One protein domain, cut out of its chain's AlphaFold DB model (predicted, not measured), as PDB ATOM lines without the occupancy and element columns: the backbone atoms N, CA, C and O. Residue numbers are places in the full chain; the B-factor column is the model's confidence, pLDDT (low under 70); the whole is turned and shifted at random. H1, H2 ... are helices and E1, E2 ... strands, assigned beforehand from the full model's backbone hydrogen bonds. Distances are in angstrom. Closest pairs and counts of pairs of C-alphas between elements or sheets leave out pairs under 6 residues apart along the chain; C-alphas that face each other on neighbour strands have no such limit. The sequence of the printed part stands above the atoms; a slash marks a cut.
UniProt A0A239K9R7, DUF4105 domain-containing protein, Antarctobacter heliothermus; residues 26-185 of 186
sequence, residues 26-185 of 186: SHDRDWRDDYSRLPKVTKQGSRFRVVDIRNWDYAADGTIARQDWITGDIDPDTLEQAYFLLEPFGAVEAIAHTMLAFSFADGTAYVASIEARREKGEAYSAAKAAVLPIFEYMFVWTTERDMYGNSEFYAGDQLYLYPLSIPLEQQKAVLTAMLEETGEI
ATOM      1  N   SER A  26     -14.228 -25.229  -3.256       82.75
ATOM      2  CA  SER A  26     -14.087 -23.778  -3.366       82.75
ATOM      3  C   SER A  26     -15.453 -23.129  -3.305       82.75
ATOM      4  O   SER A  26     -16.350 -23.534  -4.035       82.75
ATOM      5  N   HIS A  27     -15.592 -22.073  -2.506       84.12
ATOM      6  CA  HIS A  27     -16.772 -21.211  -2.501       84.12
ATOM      7  C   HIS A  27     -16.699 -20.047  -3.504       84.12
ATOM      8  O   HIS A  27     -17.655 -19.274  -3.615       84.12
ATOM      9  N   ASP A  28     -15.620 -19.967  -4.285       85.69
ATOM     10  CA  ASP A  28     -15.409 -19.006  -5.371       85.69
ATOM     11  C   ASP A  28     -15.654 -19.675  -6.737       85.69
ATOM     12  O   ASP A  28     -14.730 -20.176  -7.385       85.69
ATOM     13  N   ARG A  29     -16.934 -19.771  -7.127       85.69
ATOM     14  CA  ARG A  29     -17.419 -20.359  -8.391       85.69
ATOM     15  C   ARG A  29     -18.660 -19.608  -8.899       85.69
ATOM     16  O   ARG A  29     -19.216 -18.771  -8.189       85.69
ATOM     17  N   ASP A  30     -19.106 -19.908 -10.122       87.75
ATOM     18  CA  ASP A  30     -20.355 -19.357 -10.677       87.75
ATOM     19  C   ASP A  30     -21.563 -20.134 -10.135       87.75
ATOM     20  O   ASP A  30     -22.016 -21.126 -10.708       87.75
ATOM     21  N   TRP A  31     -22.044 -19.716  -8.970       89.88
ATOM     22  CA  TRP A  31     -23.157 -20.349  -8.270       89.88
ATOM     23  C   TRP A  31     -24.509 -20.002  -8.887       89.88
ATOM     24  O   TRP A  31     -24.702 -18.915  -9.432       89.88
ATOM     25  N   ARG A  32     -25.494 -20.894  -8.727       88.75
ATOM     26  CA  ARG A  32     -26.892 -20.513  -8.967       88.75
ATOM     27  C   ARG A  32     -27.288 -19.338  -8.071       88.75
ATOM     28  O   ARG A  32     -26.832 -19.238  -6.934       88.75
ATOM     29  N   ASP A  33     -28.184 -18.492  -8.570       89.81
ATOM     30  CA  ASP A  33     -28.589 -17.247  -7.909       89.81
ATOM     31  C   ASP A  33     -29.047 -17.462  -6.453       89.81
ATOM     32  O   ASP A  33     -28.698 -16.668  -5.576       89.81
ATOM     33  N   ASP A  34     -29.761 -18.560  -6.182       87.25
ATOM     34  CA  ASP A  34     -30.297 -18.940  -4.868       87.25
ATOM     35  C   ASP A  34     -29.220 -19.330  -3.843       87.25
ATOM     36  O   ASP A  34     -29.488 -19.308  -2.641       87.25
ATOM     37  N   TYR A  35     -28.000 -19.602  -4.314       90.81
ATOM     38  CA  TYR A  35     -26.809 -19.926  -3.523       90.81
ATOM     39  C   TYR A  35     -25.623 -18.995  -3.826       90.81
ATOM     40  O   TYR A  35     -24.469 -19.288  -3.488       90.81
ATOM     41  N   SER A  36     -25.886 -17.874  -4.501       91.81
ATOM     42  CA  SER A  36     -24.851 -16.955  -4.990       91.81
ATOM     43  C   SER A  36     -24.061 -16.289  -3.869       91.81
ATOM     44  O   SER A  36     -22.904 -15.916  -4.065       91.81
ATOM     45  N   ARG A  37     -24.649 -16.197  -2.675       93.81
ATOM     46  CA  ARG A  37     -24.025 -15.597  -1.499       93.81
ATOM     47  C   ARG A  37     -23.847 -16.631  -0.405       93.81
ATOM     48  O   ARG A  37     -24.780 -17.358  -0.083       93.81
ATOM     49  N   LEU A  38     -22.640 -16.675   0.149       93.00
ATOM     50  CA  LEU A  38     -22.322 -17.476   1.322       93.00
ATOM     51  C   LEU A  38     -22.626 -16.632   2.570       93.00
ATOM     52  O   LEU A  38     -22.010 -15.569   2.709       93.00
ATOM     53  N   PRO A  39     -23.556 -17.051   3.449       95.56
ATOM     54  CA  PRO A  39     -23.861 -16.301   4.657       95.56
ATOM     55  C   PRO A  39     -22.630 -16.113   5.533       95.56
ATOM     56  O   PRO A  39     -21.834 -17.032   5.708       95.56
ATOM     57  N   LYS A  40     -22.487 -14.920   6.110       96.38
ATOM     58  CA  LYS A  40     -21.382 -14.603   7.022       96.38
ATOM     59  C   LYS A  40     -21.919 -14.346   8.408       96.38
ATOM     60  O   LYS A  40     -22.750 -13.456   8.589       96.38
ATOM     61  N   VAL A  41     -21.397 -15.076   9.386       97.56
ATOM     62  CA  VAL A  41     -21.793 -14.927  10.785       97.56
ATOM     63  C   VAL A  41     -20.662 -14.305  11.585       97.56
ATOM     64  O   VAL A  41     -19.511 -14.720  11.518       97.56
ATOM     65  N   THR A  42     -20.983 -13.275  12.361       97.25
ATOM     66  CA  THR A  42     -20.065 -12.672  13.328       97.25
ATOM     67  C   THR A  42     -20.709 -12.667  14.703       97.25
ATOM     68  O   THR A  42     -21.749 -12.039  14.910       97.25
ATOM     69  N   LYS A  43     -20.070 -13.333  15.665       96.38
ATOM     70  CA  LYS A  43     -20.511 -13.346  17.060       96.38
ATOM     71  C   LYS A  43     -20.160 -12.026  17.755       96.38
ATOM     72  O   LYS A  43     -19.016 -11.578  17.725       96.38
ATOM     73  N   GLN A  44     -21.148 -11.411  18.397       94.44
ATOM     74  CA  GLN A  44     -21.056 -10.156  19.143       94.44
ATOM     75  C   GLN A  44     -21.610 -10.370  20.559       94.44
ATOM     76  O   GLN A  44     -22.789 -10.148  20.836       94.44
ATOM     77  N   GLY A  45     -20.758 -10.841  21.473       92.75
ATOM     78  CA  GLY A  45     -21.199 -11.250  22.810       92.75
ATOM     79  C   GLY A  45     -22.075 -12.506  22.743       92.75
ATOM     80  O   GLY A  45     -21.606 -13.545  22.280       92.75
ATOM     81  N   SER A  46     -23.326 -12.410  23.204       91.56
ATOM     82  CA  SER A  46     -24.334 -13.481  23.092       91.56
ATOM     83  C   SER A  46     -25.128 -13.449  21.780       91.56
ATOM     84  O   SER A  46     -25.874 -14.381  21.504       91.56
ATOM     85  N   ARG A  47     -24.964 -12.402  20.960       97.00
ATOM     86  CA  ARG A  47     -25.709 -12.200  19.709       97.00
ATOM     87  C   ARG A  47     -24.884 -12.580  18.494       97.00
ATOM     88  O   ARG A  47     -23.654 -12.554  18.531       97.00
ATOM     89  N   PHE A  48     -25.562 -12.852  17.392       98.38
ATOM     90  CA  PHE A  48     -24.956 -13.202  16.119       98.38
ATOM     91  C   PHE A  48     -25.446 -12.250  15.040       98.38
ATOM     92  O   PHE A  48     -26.642 -12.145  14.793       98.38
ATOM     93  N   ARG A  49     -24.520 -11.565  14.375       98.31
ATOM     94  CA  ARG A  49     -24.832 -10.804  13.170       98.31
ATOM     95  C   ARG A  49     -24.656 -11.711  11.965       98.31
ATOM     96  O   ARG A  49     -23.540 -12.163  11.718       98.31
ATOM     97  N   VAL A  50     -25.733 -11.944  11.226       98.31
ATOM     98  CA  VAL A  50     -25.759 -12.795  10.033       98.31
ATOM     99  C   VAL A  50     -26.004 -11.921   8.811       98.31
ATOM    100  O   VAL A  50     -27.044 -11.274   8.699       98.31
ATOM    101  N   VAL A  51     -25.027 -11.873   7.913       98.12
ATOM    102  CA  VAL A  51     -25.096 -11.161   6.630       98.12
ATOM    103  C   VAL A  51     -25.414 -12.162   5.525       98.12
ATOM    104  O   VAL A  51     -25.017 -13.321   5.615       98.12
ATOM    105  N   ASP A  52     -26.105 -11.686   4.488       97.81
ATOM    106  CA  ASP A  52     -26.566 -12.486   3.354       97.81
ATOM    107  C   ASP A  52     -27.589 -13.559   3.767       97.81
ATOM    108  O   ASP A  52     -27.534 -14.708   3.341       97.81
ATOM    109  N   ILE A  53     -28.585 -13.147   4.561       98.50
ATOM    110  CA  ILE A  53     -29.832 -13.904   4.744       98.50
ATOM    111  C   ILE A  53     -30.707 -13.683   3.506       98.50
ATOM    112  O   ILE A  53     -30.996 -12.534   3.158       98.50
ATOM    113  N   ARG A  54     -31.149 -14.755   2.847       98.38
ATOM    114  CA  ARG A  54     -32.017 -14.680   1.667       98.38
ATOM    115  C   ARG A  54     -33.408 -14.169   2.053       98.38
ATOM    116  O   ARG A  54     -33.986 -14.586   3.058       98.38
ATOM    117  N   ASN A  55     -33.918 -13.209   1.292       98.06
ATOM    118  CA  ASN A  55     -35.240 -12.629   1.508       98.06
ATOM    119  C   ASN A  55     -35.950 -12.379   0.174       98.06
ATOM    120  O   ASN A  55     -36.280 -11.244  -0.179       98.06
ATOM    121  N   TRP A  56     -36.092 -13.439  -0.607       98.00
ATOM    122  CA  TRP A  56     -36.730 -13.419  -1.913       98.00
ATOM    123  C   TRP A  56     -38.250 -13.435  -1.791       98.00
ATOM    124  O   TRP A  56     -38.813 -13.935  -0.819       98.00
ATOM    125  N   ASP A  57     -38.914 -12.893  -2.811       97.25
ATOM    126  CA  ASP A  57     -40.362 -13.000  -2.961       97.25
ATOM    127  C   ASP A  57     -40.698 -13.818  -4.203       97.25
ATOM    128  O   ASP A  57     -40.095 -13.645  -5.268       97.25
ATOM    129  N   TYR A  58     -41.731 -14.638  -4.071       96.81
ATOM    130  CA  TYR A  58     -42.247 -15.496  -5.125       96.81
ATOM    131  C   TYR A  58     -43.701 -15.118  -5.405       96.81
ATOM    132  O   TYR A  58     -44.502 -14.939  -4.486       96.81
ATOM    133  N   ALA A  59     -44.038 -14.946  -6.680       95.81
ATOM    134  CA  ALA A  59     -45.414 -14.783  -7.120       95.81
ATOM    135  C   ALA A  59     -46.132 -16.139  -7.109       95.81
ATOM    136  O   ALA A  59     -45.499 -17.184  -7.216       95.81
ATOM    137  N   ALA A  60     -47.464 -16.123  -7.043       93.12
ATOM    138  CA  ALA A  60     -48.276 -17.343  -6.980       93.12
ATOM    139  C   ALA A  60     -48.140 -18.262  -8.214       93.12
ATOM    140  O   ALA A  60     -48.541 -19.419  -8.158       93.12
ATOM    141  N   ASP A  61     -47.604 -17.757  -9.328       94.19
ATOM    142  CA  ASP A  61     -47.298 -18.538 -10.532       94.19
ATOM    143  C   ASP A  61     -45.871 -19.121 -10.539       94.19
ATOM    144  O   ASP A  61     -45.434 -19.667 -11.552       94.19
ATOM    145  N   GLY A  62     -45.144 -18.987  -9.426       92.25
ATOM    146  CA  GLY A  62     -43.764 -19.437  -9.259       92.25
ATOM    147  C   GLY A  62     -42.712 -18.463  -9.783       92.25
ATOM    148  O   GLY A  62     -41.517 -18.737  -9.678       92.25
ATOM    149  N   THR A  63     -43.100 -17.304 -10.321       96.19
ATOM    150  CA  THR A  63     -42.128 -16.297 -10.765       96.19
ATOM    151  C   THR A  63     -41.387 -15.699  -9.570       96.19
ATOM    152  O   THR A  63     -42.009 -15.236  -8.613       96.19
ATOM    153  N   ILE A  64     -40.054 -15.627  -9.637       96.25
ATOM    154  CA  ILE A  64     -39.253 -14.883  -8.655       96.25
ATOM    155  C   ILE A  64     -39.511 -13.386  -8.863       96.25
ATOM    156  O   ILE A  64     -39.085 -12.802  -9.860       96.25
ATOM    157  N   ALA A  65     -40.226 -12.766  -7.928       95.75
ATOM    158  CA  ALA A  65     -40.616 -11.362  -7.997       95.75
ATOM    159  C   ALA A  65     -39.508 -10.421  -7.501       95.75
ATOM    160  O   ALA A  65     -39.397  -9.291  -7.982       95.75
ATOM    161  N   ARG A  66     -38.689 -10.870  -6.542       96.88
ATOM    162  CA  ARG A  66     -37.592 -10.087  -5.959       96.88
ATOM    163  C   ARG A  66     -36.488 -10.995  -5.426       96.88
ATOM    164  O   ARG A  66     -36.788 -12.014  -4.815       96.88
ATOM    165  N   GLN A  67     -35.233 -10.595  -5.629       96.62
ATOM    166  CA  GLN A  67     -34.040 -11.306  -5.155       96.62
ATOM    167  C   GLN A  67     -33.238 -10.444  -4.171       96.62
ATOM    168  O   GLN A  67     -32.192  -9.891  -4.516       96.62
ATOM    169  N   ASP A  68     -33.736 -10.317  -2.941       97.19
ATOM    170  CA  ASP A  68     -33.095  -9.504  -1.906       97.19
ATOM    171  C   ASP A  68     -32.308 -10.348  -0.896       97.19
ATOM    172  O   ASP A  68     -32.582 -11.526  -0.664       97.19
ATOM    173  N   TRP A  69     -31.330  -9.705  -0.260       98.06
ATOM    174  CA  TRP A  69     -30.518 -10.273   0.811       98.06
ATOM    175  C   TRP A  69     -30.444  -9.264   1.951       98.06
ATOM    176  O   TRP A  69     -30.208  -8.076   1.714       98.06
ATOM    177  N   ILE A  70     -30.655  -9.720   3.181       98.31
ATOM    178  CA  ILE A  70     -30.706  -8.864   4.367       98.31
ATOM    179  C   ILE A  70     -29.611  -9.234   5.366       98.31
ATOM    180  O   ILE A  70     -28.904 -10.230   5.229       98.31
ATOM    181  N   THR A  71     -29.463  -8.390   6.382       98.38
ATOM    182  CA  THR A  71     -28.650  -8.673   7.563       98.38
ATOM    183  C   THR A  71     -29.563  -8.757   8.775       98.38
ATOM    184  O   THR A  71     -30.371  -7.851   8.976       98.38
ATOM    185  N   GLY A  72     -29.423  -9.819   9.563       96.94
ATOM    186  CA  GLY A  72     -30.162 -10.032  10.805       96.94
ATOM    187  C   GLY A  72     -29.223 -10.060  12.006       96.94
ATOM    188  O   GLY A  72     -28.129 -10.618  11.929       96.94
ATOM    189  N   ASP A  73     -29.647  -9.460  13.113       97.31
ATOM    190  CA  ASP A  73     -28.990  -9.603  14.410       97.31
ATOM    191  C   ASP A  73     -29.820 -10.590  15.242       97.31
ATOM    192  O   ASP A  73     -30.904 -10.262  15.720       97.31
ATOM    193  N   ILE A  74     -29.332 -11.824  15.356       98.25
ATOM    194  CA  ILE A  74     -30.022 -12.947  15.991       98.25
ATOM    195  C   ILE A  74     -29.541 -13.079  17.435       98.25
ATOM    196  O   ILE A  74     -28.346 -13.232  17.697       98.25
ATOM    197  N   ASP A  75     -30.480 -13.028  18.376       98.06
ATOM    198  CA  ASP A  75     -30.235 -13.214  19.806       98.06
ATOM    199  C   ASP A  75     -30.901 -14.522  20.272       98.06
ATOM    200  O   ASP A  75     -32.129 -14.551  20.421       98.06
ATOM    201  N   PRO A  76     -30.136 -15.610  20.501       98.25
ATOM    202  CA  PRO A  76     -30.691 -16.883  20.959       98.25
ATOM    203  C   PRO A  76     -31.499 -16.778  22.259       98.25
ATOM    204  O   PRO A  76     -32.404 -17.583  22.472       98.25
ATOM    205  N   ASP A  77     -31.244 -15.779  23.112       98.06
ATOM    206  CA  ASP A  77     -32.013 -15.590  24.347       98.06
ATOM    207  C   ASP A  77     -33.451 -15.121  24.094       98.06
ATOM    208  O   ASP A  77     -34.310 -15.281  24.963       98.06
ATOM    209  N   THR A  78     -33.729 -14.593  22.898       98.25
ATOM    210  CA  THR A  78     -35.061 -14.141  22.469       98.25
ATOM    211  C   THR A  78     -35.840 -15.193  21.672       98.25
ATOM    212  O   THR A  78     -36.945 -14.906  21.215       98.25
ATOM    213  N   LEU A  79     -35.283 -16.401  21.506       98.69
ATOM    214  CA  LEU A  79     -35.955 -17.524  20.852       98.69
ATOM    215  C   LEU A  79     -37.203 -17.946  21.646       98.69
ATOM    216  O   LEU A  79     -37.112 -18.215  22.845       98.69
ATOM    217  N   GLU A  80     -38.340 -18.075  20.963       98.44
ATOM    218  CA  GLU A  80     -39.596 -18.571  21.540       98.44
ATOM    219  C   GLU A  80     -39.856 -20.037  21.187       98.44
ATOM    220  O   GLU A  80     -40.204 -20.833  22.060       98.44
ATOM    221  N   GLN A  81     -39.670 -20.407  19.918       98.50
ATOM    222  CA  GLN A  81     -39.933 -21.758  19.430       98.50
ATOM    223  C   GLN A  81     -39.103 -22.058  18.179       98.50
ATOM    224  O   GLN A  81     -39.049 -21.263  17.238       98.50
ATOM    225  N   ALA A  82     -38.504 -23.243  18.150       98.69
ATOM    226  CA  ALA A  82     -37.915 -23.846  16.967       98.69
ATOM    227  C   ALA A  82     -38.858 -24.894  16.356       98.69
ATOM    228  O   ALA A  82     -39.587 -25.593  17.069       98.69
ATOM    229  N   TYR A  83     -38.812 -25.037  15.037       98.50
ATOM    230  CA  TYR A  83     -39.635 -25.963  14.268       98.50
ATOM    231  C   TYR A  83     -38.747 -26.824  13.382       98.50
ATOM    232  O   TYR A  83     -37.824 -26.320  12.747       98.50
ATOM    233  N   PHE A  84     -39.058 -28.114  13.315       97.62
ATOM    234  CA  PHE A  84     -38.531 -29.009  12.299       97.62
ATOM    235  C   PHE A  84     -39.400 -28.918  11.053       97.62
ATOM    236  O   PHE A  84     -40.616 -29.111  11.123       97.62
ATOM    237  N   LEU A  85     -38.769 -28.596   9.933       96.31
ATOM    238  CA  LEU A  85     -39.417 -28.449   8.642       96.31
ATOM    239  C   LEU A  85     -39.065 -29.646   7.770       96.31
ATOM    240  O   LEU A  85     -37.911 -30.075   7.728       96.31
ATOM    241  N   LEU A  86     -40.072 -30.164   7.077       93.62
ATOM    242  CA  LEU A  86     -39.947 -31.296   6.173       93.62
ATOM    243  C   LEU A  86     -40.590 -30.944   4.832       93.62
ATOM    244  O   LEU A  86     -41.774 -30.617   4.788       93.62
ATOM    245  N   GLU A  87     -39.820 -31.045   3.759       91.62
ATOM    246  CA  GLU A  87     -40.250 -30.786   2.384       91.62
ATOM    247  C   GLU A  87     -39.969 -32.035   1.532       91.62
ATOM    248  O   GLU A  87     -38.828 -32.277   1.138       91.62
ATOM    249  N   PRO A  88     -40.961 -32.913   1.299       86.69
ATOM    250  CA  PRO A  88     -40.777 -34.091   0.457       86.69
ATOM    251  C   PRO A  88     -40.428 -33.705  -0.979       86.69
ATOM    252  O   PRO A  88     -41.075 -32.842  -1.563       86.69
ATOM    253  N   PHE A  89     -39.458 -34.394  -1.582       72.88
ATOM    254  CA  PHE A  89     -39.087 -34.144  -2.972       72.88
ATOM    255  C   PHE A  89     -40.126 -34.734  -3.933       72.88
ATOM    256  O   PHE A  89     -40.000 -35.892  -4.351       72.88
ATOM    257  N   GLY A  90     -41.124 -33.933  -4.316       68.62
ATOM    258  CA  GLY A  90     -42.123 -34.237  -5.342       68.62
ATOM    259  C   GLY A  90     -42.541 -35.716  -5.420       68.62
ATOM    260  O   GLY A  90     -43.256 -36.234  -4.570       68.62
ATOM    261  N   ALA A  91     -42.086 -36.416  -6.469       62.91
ATOM    262  CA  ALA A  91     -42.501 -37.785  -6.800       62.91
ATOM    263  C   ALA A  91     -41.926 -38.901  -5.898       62.91
ATOM    264  O   ALA A  91     -42.269 -40.070  -6.095       62.91
ATOM    265  N   VAL A  92     -41.031 -38.585  -4.955       65.94
ATOM    266  CA  VAL A  92     -40.397 -39.567  -4.062       65.94
ATOM    267  C   VAL A  92     -40.607 -39.148  -2.610       65.94
ATOM    268  O   VAL A  92     -39.713 -38.613  -1.966       65.94
ATOM    269  N   GLU A  93     -41.778 -39.481  -2.064       61.81
ATOM    270  CA  GLU A  93     -42.151 -39.180  -0.669       61.81
ATOM    271  C   GLU A  93     -41.159 -39.724   0.378       61.81
ATOM    272  O   GLU A  93     -41.104 -39.238   1.502       61.81
ATOM    273  N   ALA A  94     -40.358 -40.737   0.028       69.06
ATOM    274  CA  ALA A  94     -39.386 -41.348   0.935       69.06
ATOM    275  C   ALA A  94     -38.140 -40.482   1.201       69.06
ATOM    276  O   ALA A  94     -37.331 -40.842   2.058       69.06
ATOM    277  N   ILE A  95     -37.949 -39.389   0.458       75.25
ATOM    278  CA  ILE A  95     -36.817 -38.479   0.626       75.25
ATOM    279  C   ILE A  95     -37.375 -37.069   0.756       75.25
ATOM    280  O   ILE A  95     -38.058 -36.577  -0.137       75.25
ATOM    281  N   ALA A  96     -37.059 -36.425   1.870       82.75
ATOM    282  CA  ALA A  96     -37.477 -35.068   2.141       82.75
ATOM    283  C   ALA A  96     -36.275 -34.212   2.508       82.75
ATOM    284  O   ALA A  96     -35.348 -34.667   3.185       82.75
ATOM    285  N   HIS A  97     -36.326 -32.975   2.051       88.44
ATOM    286  CA  HIS A  97     -35.445 -31.921   2.484       88.44
ATOM    287  C   HIS A  97     -35.835 -31.488   3.894       88.44
ATOM    288  O   HIS A  97     -37.015 -31.317   4.206       88.44
ATOM    289  N   THR A  98     -34.850 -31.379   4.779       92.94
ATOM    290  CA  THR A  98     -35.079 -31.100   6.200       92.94
ATOM    291  C   THR A  98     -34.446 -29.783   6.581       92.94
ATOM    292  O   THR A  98     -33.274 -29.555   6.288       92.94
ATOM    293  N   MET A  99     -35.197 -28.951   7.291       96.50
ATOM    294  CA  MET A  99     -34.777 -27.606   7.674       96.50
ATOM    295  C   MET A  99     -35.179 -27.316   9.120       96.50
ATOM    296  O   MET A  99     -35.966 -28.050   9.727       96.50
ATOM    297  N   LEU A 100     -34.654 -26.230   9.680       98.19
ATOM    298  CA  LEU A 100     -35.045 -25.736  10.996       98.19
ATOM    299  C   LEU A 100     -35.483 -24.280  10.898       98.19
ATOM    300  O   LEU A 100     -34.759 -23.451  10.355       98.19
ATOM    301  N   ALA A 101     -36.656 -23.967  11.443       98.38
ATOM    302  CA  ALA A 101     -37.122 -22.593  11.596       98.38
ATOM    303  C   ALA A 101     -37.037 -22.165  13.058       98.38
ATOM    304  O   ALA A 101     -37.265 -22.968  13.962       98.38
ATOM    305  N   PHE A 102     -36.747 -20.892  13.286       98.62
ATOM    306  CA  PHE A 102     -36.578 -20.291  14.602       98.62
ATOM    307  C   PHE A 102     -37.426 -19.029  14.673       98.62
ATOM    308  O   PHE A 102     -37.241 -18.133  13.855       98.62
ATOM    309  N   SER A 103     -38.346 -18.974  15.633       98.38
ATOM    310  CA  SER A 103     -39.218 -17.823  15.892       98.38
ATOM    311  C   SER A 103     -38.775 -17.077  17.146       98.38
ATOM    312  O   SER A 103     -38.372 -17.698  18.136       98.38
ATOM    313  N   PHE A 104     -38.838 -15.751  17.100       98.56
ATOM    314  CA  PHE A 104     -38.310 -14.864  18.131       98.56
ATOM    315  C   PHE A 104     -39.405 -13.963  18.710       98.56
ATOM    316  O   PHE A 104     -40.417 -13.692  18.066       98.56
ATOM    317  N   ALA A 105     -39.170 -13.459  19.921       98.12
ATOM    318  CA  ALA A 105     -40.147 -12.679  20.690       98.12
ATOM    319  C   ALA A 105     -40.587 -11.354  20.033       98.12
ATOM    320  O   ALA A 105     -41.597 -10.770  20.421       98.12
ATOM    321  N   ASP A 106     -39.834 -10.853  19.051       96.62
ATOM    322  CA  ASP A 106     -40.193  -9.669  18.264       96.62
ATOM    323  C   ASP A 106     -41.080  -9.989  17.043       96.62
ATOM    324  O   ASP A 106     -41.448  -9.086  16.289       96.62
ATOM    325  N   GLY A 107     -41.443 -11.262  16.859       96.75
ATOM    326  CA  GLY A 107     -42.232 -11.762  15.738       96.75
ATOM    327  C   GLY A 107     -41.412 -12.065  14.484       96.75
ATOM    328  O   GLY A 107     -41.993 -12.431  13.463       96.75
ATOM    329  N   THR A 108     -40.085 -11.911  14.521       97.25
ATOM    330  CA  THR A 108     -39.225 -12.349  13.418       97.25
ATOM    331  C   THR A 108     -39.050 -13.865  13.428       97.25
ATOM    332  O   THR A 108     -39.129 -14.522  14.469       97.25
ATOM    333  N   ALA A 109     -38.805 -14.427  12.245       97.81
ATOM    334  CA  ALA A 109     -38.474 -15.830  12.090       97.81
ATOM    335  C   ALA A 109     -37.462 -16.035  10.962       97.81
ATOM    336  O   ALA A 109     -37.554 -15.418   9.895       97.81
ATOM    337  N   TYR A 110     -36.509 -16.930  11.210       98.44
ATOM    338  CA  TYR A 110     -35.488 -17.324  10.245       98.44
ATOM    339  C   TYR A 110     -35.524 -18.831  10.034       98.44
ATOM    340  O   TYR A 110     -35.741 -19.588  10.982       98.44
ATOM    341  N   VAL A 111     -35.275 -19.264   8.800       98.44
ATOM    342  CA  VAL A 111     -35.147 -20.681   8.452       98.44
ATOM    343  C   VAL A 111     -33.723 -20.957   8.009       98.44
ATOM    344  O   VAL A 111     -33.195 -20.251   7.149       98.44
ATOM    345  N   ALA A 112     -33.124 -21.985   8.596       97.88
ATOM    346  CA  ALA A 112     -31.817 -22.494   8.239       97.88
ATOM    347  C   ALA A 112     -31.951 -23.855   7.553       97.88
ATOM    348  O   ALA A 112     -32.642 -24.757   8.041       97.88
ATOM    349  N   SER A 113     -31.244 -23.998   6.439       95.25
ATOM    350  CA  SER A 113     -31.122 -25.239   5.687       95.25
ATOM    351  C   SER A 113     -29.655 -25.558   5.426       95.25
ATOM    352  O   SER A 113     -28.864 -24.645   5.187       95.25
ATOM    353  N   ILE A 114     -29.296 -26.840   5.451       92.31
ATOM    354  CA  ILE A 114     -27.974 -27.313   5.033       92.31
ATOM    355  C   ILE A 114     -28.103 -27.783   3.590       92.31
ATOM    356  O   ILE A 114     -28.852 -28.711   3.291       92.31
ATOM    357  N   GLU A 115     -27.369 -27.139   2.695       88.75
ATOM    358  CA  GLU A 115     -27.538 -27.281   1.255       88.75
ATOM    359  C   GLU A 115     -26.268 -27.772   0.579       88.75
ATOM    360  O   GLU A 115     -25.154 -27.361   0.909       88.75
ATOM    361  N   ALA A 116     -26.461 -28.582  -0.459       85.50
ATOM    362  CA  ALA A 116     -25.469 -28.735  -1.508       85.50
ATOM    363  C   ALA A 116     -25.467 -27.454  -2.361       85.50
ATOM    364  O   ALA A 116     -26.442 -27.153  -3.058       85.50
ATOM    365  N   ARG A 117     -24.371 -26.699  -2.310       87.62
ATOM    366  CA  ARG A 117     -24.160 -25.484  -3.091       87.62
ATOM    367  C   ARG A 117     -23.903 -25.866  -4.547       87.62
ATOM    368  O   ARG A 117     -22.959 -26.587  -4.846       87.62
ATOM    369  N   ARG A 118     -24.781 -25.421  -5.449       84.50
ATOM    370  CA  ARG A 118     -24.802 -25.850  -6.861       84.50
ATOM    371  C   ARG A 118     -24.335 -24.756  -7.807       84.50
ATOM    372  O   ARG A 118     -24.812 -23.618  -7.717       84.50
ATOM    373  N   GLU A 119     -23.472 -25.118  -8.752       83.06
ATOM    374  CA  GLU A 119     -23.033 -24.223  -9.825       83.06
ATOM    375  C   GLU A 119     -24.165 -23.950 -10.830       83.06
ATOM    376  O   GLU A 119     -25.140 -24.702 -10.974       83.06
ATOM    377  N   LYS A 120     -24.059 -22.840 -11.559       83.94
ATOM    378  CA  LYS A 120     -25.032 -22.459 -12.577       83.94
ATOM    379  C   LYS A 120     -25.092 -23.509 -13.691       83.94
ATOM    380  O   LYS A 120     -24.097 -23.844 -14.323       83.94
ATOM    381  N   GLY A 121     -26.298 -24.010 -13.960       79.19
ATOM    382  CA  GLY A 121     -26.525 -25.076 -14.943       79.19
ATOM    383  C   GLY A 121     -26.266 -26.492 -14.414       79.19
ATOM    384  O   GLY A 121     -26.455 -27.455 -15.158       79.19
ATOM    385  N   GLU A 122     -25.891 -26.642 -13.143       76.00
ATOM    386  CA  GLU A 122     -25.677 -27.946 -12.531       76.00
ATOM    387  C   GLU A 122     -26.992 -28.581 -12.049       76.00
ATOM    388  O   GLU A 122     -27.778 -27.993 -11.299       76.00
ATOM    389  N   ALA A 123     -27.236 -29.821 -12.483       75.38
ATOM    390  CA  ALA A 123     -28.358 -30.628 -12.019       75.38
ATOM    391  C   ALA A 123     -27.955 -31.468 -10.801       75.38
ATOM    392  O   ALA A 123     -26.891 -32.090 -10.785       75.38
ATOM    393  N   TYR A 124     -28.845 -31.554  -9.812       73.56
ATOM    394  CA  TYR A 124     -28.602 -32.376  -8.631       73.56
ATOM    395  C   TYR A 124     -28.553 -33.872  -8.982       73.56
ATOM    396  O   TYR A 124     -29.359 -34.373  -9.768       73.56
ATOM    397  N   SER A 125     -27.612 -34.606  -8.380       73.38
ATOM    398  CA  SER A 125     -27.505 -36.058  -8.535       73.38
ATOM    399  C   SER A 125     -26.959 -36.717  -7.270       73.38
ATOM    400  O   SER A 125     -25.749 -36.747  -7.048       73.38
ATOM    401  N   ALA A 126     -27.852 -37.325  -6.484       71.06
ATOM    402  CA  ALA A 126     -27.487 -38.054  -5.266       71.06
ATOM    403  C   ALA A 126     -26.477 -39.185  -5.536       71.06
ATOM    404  O   ALA A 126     -25.524 -39.370  -4.785       71.06
ATOM    405  N   ALA A 127     -26.639 -39.910  -6.649       70.56
ATOM    406  CA  ALA A 127     -25.730 -40.992  -7.017       70.56
ATOM    407  C   ALA A 127     -24.310 -40.493  -7.313       70.56
ATOM    408  O   ALA A 127     -23.357 -41.168  -6.940       70.56
ATOM    409  N   LYS A 128     -24.156 -39.327  -7.962       71.19
ATOM    410  CA  LYS A 128     -22.833 -38.733  -8.209       71.19
ATOM    411  C   LYS A 128     -22.232 -38.162  -6.925       71.19
ATOM    412  O   LYS A 128     -21.064 -38.423  -6.662       71.19
ATOM    413  N   ALA A 129     -23.034 -37.469  -6.115       70.00
ATOM    414  CA  ALA A 129     -22.607 -36.929  -4.823       70.00
ATOM    415  C   ALA A 129     -22.128 -38.018  -3.850       70.00
ATOM    416  O   ALA A 129     -21.207 -37.796  -3.075       70.00
ATOM    417  N   ALA A 130     -22.699 -39.225  -3.924       66.56
ATOM    418  CA  ALA A 130     -22.298 -40.348  -3.077       66.56
ATOM    419  C   ALA A 130     -20.886 -40.890  -3.374       66.56
ATOM    420  O   ALA A 130     -20.320 -41.597  -2.542       66.56
ATOM    421  N   VAL A 131     -20.327 -40.614  -4.558       67.44
ATOM    422  CA  VAL A 131     -19.040 -41.184  -5.001       67.44
ATOM    423  C   VAL A 131     -17.998 -40.142  -5.401       67.44
ATOM    424  O   VAL A 131     -16.828 -40.496  -5.547       67.44
ATOM    425  N   LEU A 132     -18.388 -38.878  -5.582       67.44
ATOM    426  CA  LEU A 132     -17.510 -37.793  -6.011       67.44
ATOM    427  C   LEU A 132     -17.745 -36.531  -5.159       67.44
ATOM    428  O   LEU A 132     -18.898 -36.216  -4.863       67.44
ATOM    429  N   PRO A 133     -16.684 -35.774  -4.818       65.19
ATOM    430  CA  PRO A 133     -16.793 -34.508  -4.094       65.19
ATOM    431  C   PRO A 133     -17.226 -33.384  -5.052       65.19
ATOM    432  O   PRO A 133     -16.410 -32.569  -5.467       65.19
ATOM    433  N   ILE A 134     -18.489 -33.405  -5.483       70.50
ATOM    434  CA  ILE A 134     -19.003 -32.484  -6.517       70.50
ATOM    435  C   ILE A 134     -19.756 -31.276  -5.969       70.50
ATOM    436  O   ILE A 134     -19.927 -30.318  -6.704       70.50
ATOM    437  N   PHE A 135     -20.209 -31.328  -4.714       76.19
ATOM    438  CA  PHE A 135     -20.941 -30.228  -4.100       76.19
ATOM    439  C   PHE A 135     -20.203 -29.737  -2.868       76.19
ATOM    440  O   PHE A 135     -19.929 -30.506  -1.942       76.19
ATOM    441  N   GLU A 136     -19.932 -28.443  -2.841       81.00
ATOM    442  CA  GLU A 136     -19.620 -27.724  -1.623       81.00
ATOM    443  C   GLU A 136     -20.880 -27.648  -0.746       81.00
ATOM    444  O   GLU A 136     -21.993 -27.533  -1.253       81.00
ATOM    445  N   TYR A 137     -20.735 -27.744   0.575       86.75
ATOM    446  CA  TYR A 137     -21.867 -27.607   1.494       86.75
ATOM    447  C   TYR A 137     -21.970 -26.160   1.975       86.75
ATOM    448  O   TYR A 137     -20.959 -25.473   2.093       86.75
ATOM    449  N   MET A 138     -23.178 -25.680   2.247       90.81
ATOM    450  CA  MET A 138     -23.385 -24.376   2.875       90.81
ATOM    451  C   MET A 138     -24.615 -24.391   3.774       90.81
ATOM    452  O   MET A 138     -25.553 -25.149   3.536       90.81
ATOM    453  N   PHE A 139     -24.651 -23.492   4.754       94.62
ATOM    454  CA  PHE A 139     -25.915 -23.107   5.369       94.62
ATOM    455  C   PHE A 139     -26.568 -22.028   4.515       94.62
ATOM    456  O   PHE A 139     -25.927 -21.042   4.156       94.62
ATOM    457  N   VAL A 140     -27.853 -22.191   4.225       96.31
ATOM    458  CA  VAL A 140     -28.703 -21.126   3.699       96.31
ATOM    459  C   VAL A 140     -29.590 -20.643   4.832       96.31
ATOM    460  O   VAL A 140     -30.376 -21.408   5.386       96.31
ATOM    461  N   TRP A 141     -29.465 -19.358   5.157       98.31
ATOM    462  CA  TRP A 141     -30.371 -18.658   6.057       98.31
ATOM    463  C   TRP A 141     -31.364 -17.853   5.235       98.31
ATOM    464  O   TRP A 141     -30.970 -17.141   4.311       98.31
ATOM    465  N   THR A 142     -32.641 -17.940   5.583       98.56
ATOM    466  CA  THR A 142     -33.726 -17.240   4.890       98.56
ATOM    467  C   THR A 142     -34.694 -16.612   5.886       98.56
ATOM    468  O   THR A 142     -34.731 -17.000   7.058       98.56
ATOM    469  N   THR A 143     -35.499 -15.654   5.432       98.31
ATOM    470  CA  THR A 143     -36.731 -15.309   6.154       98.31
ATOM    471  C   THR A 143     -37.763 -16.424   5.995       98.31
ATOM    472  O   THR A 143     -37.763 -17.157   5.008       98.31
ATOM    473  N   GLU A 144     -38.687 -16.532   6.949       96.56
ATOM    474  CA  GLU A 144     -39.807 -17.481   6.860       96.56
ATOM    475  C   GLU A 144     -40.594 -17.337   5.547       96.56
ATOM    476  O   GLU A 144     -40.876 -18.322   4.866       96.56
ATOM    477  N   ARG A 145     -40.880 -16.090   5.147       96.38
ATOM    478  CA  ARG A 145     -41.585 -15.778   3.897       96.38
ATOM    479  C   ARG A 145     -40.861 -16.326   2.672       96.38
ATOM    480  O   ARG A 145     -41.520 -16.873   1.793       96.38
ATOM    481  N   ASP A 146     -39.547 -16.125   2.606       97.81
ATOM    482  CA  ASP A 146     -38.727 -16.603   1.496       97.81
ATOM    483  C   ASP A 146     -38.824 -18.123   1.399       97.81
ATOM    484  O   ASP A 146     -39.260 -18.629   0.367       97.81
ATOM    485  N   MET A 147     -38.509 -18.847   2.480       96.81
ATOM    486  CA  MET A 147     -38.506 -20.308   2.426       96.81
ATOM    487  C   MET A 147     -39.881 -20.865   2.066       96.81
ATOM    488  O   MET A 147     -39.982 -21.768   1.241       96.81
ATOM    489  N   TYR A 148     -40.949 -20.324   2.650       95.62
ATOM    490  CA  TYR A 148     -42.282 -20.896   2.451       95.62
ATOM    491  C   TYR A 148     -42.790 -20.580   1.049       95.62
ATOM    492  O   TYR A 148     -43.358 -21.451   0.398       95.62
ATOM    493  N   GLY A 149     -42.511 -19.375   0.542       95.88
ATOM    494  CA  GLY A 149     -42.786 -19.026  -0.849       95.88
ATOM    495  C   GLY A 149     -41.955 -19.846  -1.838       95.88
ATOM    496  O   GLY A 149     -42.463 -20.222  -2.894       95.88
ATOM    497  N   ASN A 150     -40.708 -20.172  -1.491       95.12
ATOM    498  CA  ASN A 150     -39.870 -21.056  -2.289       95.12
ATOM    499  C   ASN A 150     -40.483 -22.460  -2.376       95.12
ATOM    500  O   ASN A 150     -40.642 -22.969  -3.481       95.12
ATOM    501  N   SER A 151     -40.864 -23.057  -1.246       93.12
ATOM    502  CA  SER A 151     -41.501 -24.379  -1.221       93.12
ATOM    503  C   SER A 151     -42.836 -24.378  -1.966       93.12
ATOM    504  O   SER A 151     -43.029 -25.147  -2.903       93.12
ATOM    505  N   GLU A 152     -43.745 -23.470  -1.607       92.31
ATOM    506  CA  GLU A 152     -45.123 -23.490  -2.106       92.31
ATOM    507  C   GLU A 152     -45.239 -23.035  -3.565       92.31
ATOM    508  O   GLU A 152     -45.907 -23.689  -4.364       92.31
ATOM    509  N   PHE A 153     -44.614 -21.911  -3.930       94.19
ATOM    510  CA  PHE A 153     -44.841 -21.295  -5.239       94.19
ATOM    511  C   PHE A 153     -43.773 -21.658  -6.263       94.19
ATOM    512  O   PHE A 153     -44.101 -21.890  -7.424       94.19
ATOM    513  N   TYR A 154     -42.500 -21.690  -5.862       92.75
ATOM    514  CA  TYR A 154     -41.401 -21.933  -6.800       92.75
ATOM    515  C   TYR A 154     -41.153 -23.422  -7.045       92.75
ATOM    516  O   TYR A 154     -41.073 -23.851  -8.197       92.75
ATOM    517  N   ALA A 155     -41.034 -24.208  -5.976       89.88
ATOM    518  CA  ALA A 155     -40.861 -25.653  -6.063       89.88
ATOM    519  C   ALA A 155     -42.197 -26.365  -6.325       89.88
ATOM    520  O   ALA A 155     -42.234 -27.343  -7.072       89.88
ATOM    521  N   GLY A 156     -43.298 -25.840  -5.776       89.75
ATOM    522  CA  GLY A 156     -44.604 -26.497  -5.827       89.75
ATOM    523  C   GLY A 156     -44.692 -27.702  -4.886       89.75
ATOM    524  O   GLY A 156     -45.504 -28.600  -5.119       89.75
ATOM    525  N   ASP A 157     -43.847 -27.730  -3.856       89.19
ATOM    526  CA  ASP A 157     -43.730 -28.809  -2.885       89.19
ATOM    527  C   ASP A 157     -44.565 -28.516  -1.626       89.19
ATOM    528  O   ASP A 157     -44.919 -27.377  -1.308       89.19
ATOM    529  N   GLN A 158     -44.909 -29.574  -0.888       89.00
ATOM    530  CA  GLN A 158     -45.571 -29.437   0.408       89.00
ATOM    531  C   GLN A 158     -44.535 -29.216   1.503       89.00
ATOM    532  O   GLN A 158     -43.583 -29.980   1.624       89.00
ATOM    533  N   LEU A 159     -44.778 -28.224   2.356       92.25
ATOM    534  CA  LEU A 159     -43.948 -27.959   3.521       92.25
ATOM    535  C   LEU A 159     -44.706 -28.316   4.802       92.25
ATOM    536  O   LEU A 159     -45.782 -27.784   5.080       92.25
ATOM    537  N   TYR A 160     -44.129 -29.205   5.602       93.38
ATOM    538  CA  TYR A 160     -44.660 -29.577   6.909       93.38
ATOM    539  C   TYR A 160     -43.828 -28.935   8.013       93.38
ATOM    540  O   TYR A 160     -42.609 -29.079   8.040       93.38
ATOM    541  N   LEU A 161     -44.497 -28.264   8.951       95.75
ATOM    542  CA  LEU A 161     -43.886 -27.652  10.130       95.75
ATOM    543  C   LEU A 161     -44.258 -28.441  11.384       95.75
ATOM    544  O   LEU A 161     -45.438 -28.616  11.692       95.75
ATOM    545  N   TYR A 162     -43.251 -28.837  12.158       97.50
ATOM    546  CA  TYR A 162     -43.429 -29.536  13.427       97.50
ATOM    547  C   TYR A 162     -42.742 -28.766  14.560       97.50
ATOM    548  O   TYR A 162     -41.515 -28.654  14.551       97.50
ATOM    549  N   PRO A 163     -43.477 -28.242  15.558       97.88
ATOM    550  CA  PRO A 163     -42.851 -27.576  16.695       97.88
ATOM    551  C   PRO A 163     -41.996 -28.569  17.485       97.88
ATOM    552  O   PRO A 163     -42.447 -29.663  17.845       97.88
ATOM    553  N   LEU A 164     -40.754 -28.190  17.781       97.75
ATOM    554  CA  LEU A 164     -39.877 -29.026  18.589       97.75
ATOM    555  C   LEU A 164     -40.405 -29.127  20.020       97.75
ATOM    556  O   LEU A 164     -40.603 -28.128  20.706       97.75
ATOM    557  N   SER A 165     -40.583 -30.362  20.484       97.25
ATOM    558  CA  SER A 165     -41.061 -30.682  21.838       97.25
ATOM    559  C   SER A 165     -39.921 -30.910  22.840       97.25
ATOM    560  O   SER A 165     -40.068 -31.661  23.801       97.25
ATOM    561  N   ILE A 166     -38.763 -30.292  22.597       97.94
ATOM    562  CA  ILE A 166     -37.596 -30.333  23.488       97.94
ATOM    563  C   ILE A 166     -37.541 -29.058  24.346       97.94
ATOM    564  O   ILE A 166     -38.090 -28.034  23.932       97.94
ATOM    565  N   PRO A 167     -36.883 -29.070  25.522       98.56
ATOM    566  CA  PRO A 167     -36.721 -27.876  26.349       98.56
ATOM    567  C   PRO A 167     -36.145 -26.688  25.568       98.56
ATOM    568  O   PRO A 167     -35.222 -26.867  24.777       98.56
ATOM    569  N   LEU A 168     -36.641 -25.475  25.835       98.38
ATOM    570  CA  LEU A 168     -36.239 -24.258  25.117       98.38
ATOM    571  C   LEU A 168     -34.717 -24.047  25.108       98.38
ATOM    572  O   LEU A 168     -34.148 -23.725  24.074       98.38
ATOM    573  N   GLU A 169     -34.040 -24.323  26.221       98.25
ATOM    574  CA  GLU A 169     -32.576 -24.226  26.310       98.25
ATOM    575  C   GLU A 169     -31.847 -25.145  25.313       98.25
ATOM    576  O   GLU A 169     -30.800 -24.782  24.784       98.25
ATOM    577  N   GLN A 170     -32.415 -26.309  24.984       98.50
ATOM    578  CA  GLN A 170     -31.863 -27.181  23.942       98.50
ATOM    579  C   GLN A 170     -32.138 -26.630  22.540       98.50
ATOM    580  O   GLN A 170     -31.285 -26.745  21.666       98.50
ATOM    581  N   GLN A 171     -33.287 -25.986  22.321       98.62
ATOM    582  CA  GLN A 171     -33.587 -25.314  21.050       98.62
ATOM    583  C   GLN A 171     -32.619 -24.146  20.804       98.62
ATOM    584  O   GLN A 171     -32.075 -24.016  19.708       98.62
ATOM    585  N   LYS A 172     -32.329 -23.353  21.844       98.50
ATOM    586  CA  LYS A 172     -31.313 -22.290  21.809       98.50
ATOM    587  C   LYS A 172     -29.918 -22.835  21.520       98.50
ATOM    588  O   LYS A 172     -29.175 -22.225  20.753       98.50
ATOM    589  N   ALA A 173     -29.569 -23.984  22.103       98.19
ATOM    590  CA  ALA A 173     -28.297 -24.647  21.835       98.19
ATOM    591  C   ALA A 173     -28.178 -25.079  20.364       98.19
ATOM    592  O   ALA A 173     -27.132 -24.860  19.762       98.19
ATOM    593  N   VAL A 174     -29.250 -25.615  19.767       98.06
ATOM    594  CA  VAL A 174     -29.289 -25.951  18.331       98.06
ATOM    595  C   VAL A 174     -29.112 -24.701  17.467       98.06
ATOM    596  O   VAL A 174     -28.240 -24.691  16.603       98.06
ATOM    597  N   LEU A 175     -29.872 -23.632  17.731       98.56
ATOM    598  CA  LEU A 175     -29.731 -22.358  17.016       98.56
ATOM    599  C   LEU A 175     -28.294 -21.825  17.090       98.56
ATOM    600  O   LEU A 175     -27.706 -21.456  16.077       98.56
ATOM    601  N   THR A 176     -27.722 -21.811  18.295       98.31
ATOM    602  CA  THR A 176     -26.359 -21.323  18.538       98.31
ATOM    603  C   THR A 176     -25.336 -22.146  17.764       98.31
ATOM    604  O   THR A 176     -24.499 -21.567  17.081       98.31
ATOM    605  N   ALA A 177     -25.439 -23.478  17.811       97.25
ATOM    606  CA  ALA A 177     -24.535 -24.366  17.088       97.25
ATOM    607  C   ALA A 177     -24.600 -24.134  15.574       97.25
ATOM    608  O   ALA A 177     -23.562 -23.995  14.939       97.25
ATOM    609  N   MET A 178     -25.803 -24.004  15.000       97.56
ATOM    610  CA  MET A 178     -25.952 -23.736  13.564       97.56
ATOM    611  C   MET A 178     -25.365 -22.380  13.154       97.56
ATOM    612  O   MET A 178     -24.773 -22.266  12.083       97.56
ATOM    613  N   LEU A 179     -25.522 -21.342  13.982       97.94
ATOM    614  CA  LEU A 179     -24.938 -20.022  13.725       97.94
ATOM    615  C   LEU A 179     -23.410 -20.050  13.801       97.94
ATOM    616  O   LEU A 179     -22.747 -19.451  12.956       97.94
ATOM    617  N   GLU A 180     -22.860 -20.736  14.803       96.81
ATOM    618  CA  GLU A 180     -21.416 -20.915  14.957       96.81
ATOM    619  C   GLU A 180     -20.838 -21.697  13.774       96.81
ATOM    620  O   GLU A 180     -19.922 -21.197  13.128       96.81
ATOM    621  N   GLU A 181     -21.442 -22.830  13.405       95.56
ATOM    622  CA  GLU A 181     -21.008 -23.656  12.272       95.56
ATOM    623  C   GLU A 181     -21.129 -22.915  10.933       95.56
ATOM    624  O   GLU A 181     -20.227 -22.986  10.103       95.56
ATOM    625  N   THR A 182     -22.183 -22.110  10.738       96.06
ATOM    626  CA  THR A 182     -22.287 -21.232   9.555       96.06
ATOM    627  C   THR A 182     -21.096 -20.273   9.468       96.06
ATOM    628  O   THR A 182     -20.604 -20.002   8.378       96.06
ATOM    629  N   GLY A 183     -20.631 -19.744  10.604       94.06
ATOM    630  CA  GLY A 183     -19.493 -18.828  10.660       94.06
ATOM    631  C   GLY A 183     -18.133 -19.477  10.391       94.06
ATOM    632  O   GLY A 183     -17.171 -18.747  10.164       94.06
ATOM    633  N   GLU A 184     -18.047 -20.809  10.418       92.00
ATOM    634  CA  GLU A 184     -16.821 -21.572  10.146       92.00
ATOM    635  C   GLU A 184     -16.659 -21.948   8.661       92.00
ATOM    636  O   GLU A 184     -15.578 -22.383   8.262       92.00
ATOM    637  N   ILE A 185     -17.702 -21.779   7.837       87.19
ATOM    638  CA  ILE A 185     -17.647 -22.056   6.394       87.19
ATOM    639  C   ILE A 185     -17.017 -20.866   5.650       87.19
ATOM    640  O   ILE A 185     -17.521 -19.744   5.726       87.19
TER     641      ILE A 185
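Overview. This is residues 26 to 185 of the 186 residues of the protein "DUF4105 domain-containing protein" of Antarctobacter heliothermus (UniProt A0A239K9R7). A twisted sheet of five strands, E8 E7 E6 E5 E9, curls round the helix H2 on one face, while the longer helix H3 crosses its other face. A small sheet of three strands, E1 E2 E4, is partly face to face with the large one, and H3 also packs across E1 and E2. The printed part has 160 residues, with three named helices and nine named strands in the order E1 E2 E3 E4 E5 E6 E7 H1 E8 H2 E9 H3; both sheets are antiparallel and the class is mixed, helices and strands. The whole is compact, with a radius of gyration of the C-alphas of 15.7 A, and spans 40 by 33 by 32 A.

Arrangement. E1, residues 40 to 44, and E2, residues 47 to 54, form a hairpin, with N 42 and O 49 2.9 A apart. E3, residues 64 to 66, pairs with no named strand and runs on into E4, residues 69 to 74, at 69 degrees. E4 is antiparallel to E2, with N 72 and O 50 2.9 A apart. E5, residues 79 to 89, E6, residues 92 to 104, and E7, residues 109 to 117, form a meander, each strand the antiparallel neighbour of the one before, with N 85 and O 99 2.9 A apart and N 112 and O 100 2.8 A apart. H1, residues 126 to 129, is on neither sheet. E8, residues 136 to 143, is an edge strand antiparallel to E7, with N 140 and O 113 2.8 A apart. The sheet curls round H2, residues 144 to 155, whose closest C-alphas to E7 are those of Glu 144 and Tyr 110, 5.5 A apart. E9, residues 160 to 163, is the other edge strand, antiparallel to E5, with N 84 and O 162 2.8 A apart. The two sheets form a sandwich, two sheets face to face, their facing parts 9.7 A centre to centre and their strands at 43 degrees. H3, residues 168 to 184, lies on the opposite face of the large sheet from H2, giving three layers; its height over that sheet is 8.4 A, and it runs across the strands, at 66 degrees to E5 on the local plane. The closest C-alphas of H3 and E1 are those of Gly 183 and Val 41, 4.5 A apart; H3 and the small sheet make two layers. Every O i to N i+4 pair is within hydrogen-bond range in H3, and 7 of 8 in H2; H1 is too short for one.

Along the chain. E1 begins at C-alpha 40 (-21.382, -14.603, 7.022). E6 measures 33.3 A from first to last C-alpha, E5 29.2 A and H3 24.7 A. H3 ends at C-alpha 184 (-16.821, -21.572, 10.146).

Size, cuts and confidence. The C-alphas farthest apart are those of Gly 45 and Ala 91, 45.1 A. The printed part has no cut, and no link is long. Mean pLDDT of the printed part is 91.4; residues 90 to 94 and 130 to 133 are under 70.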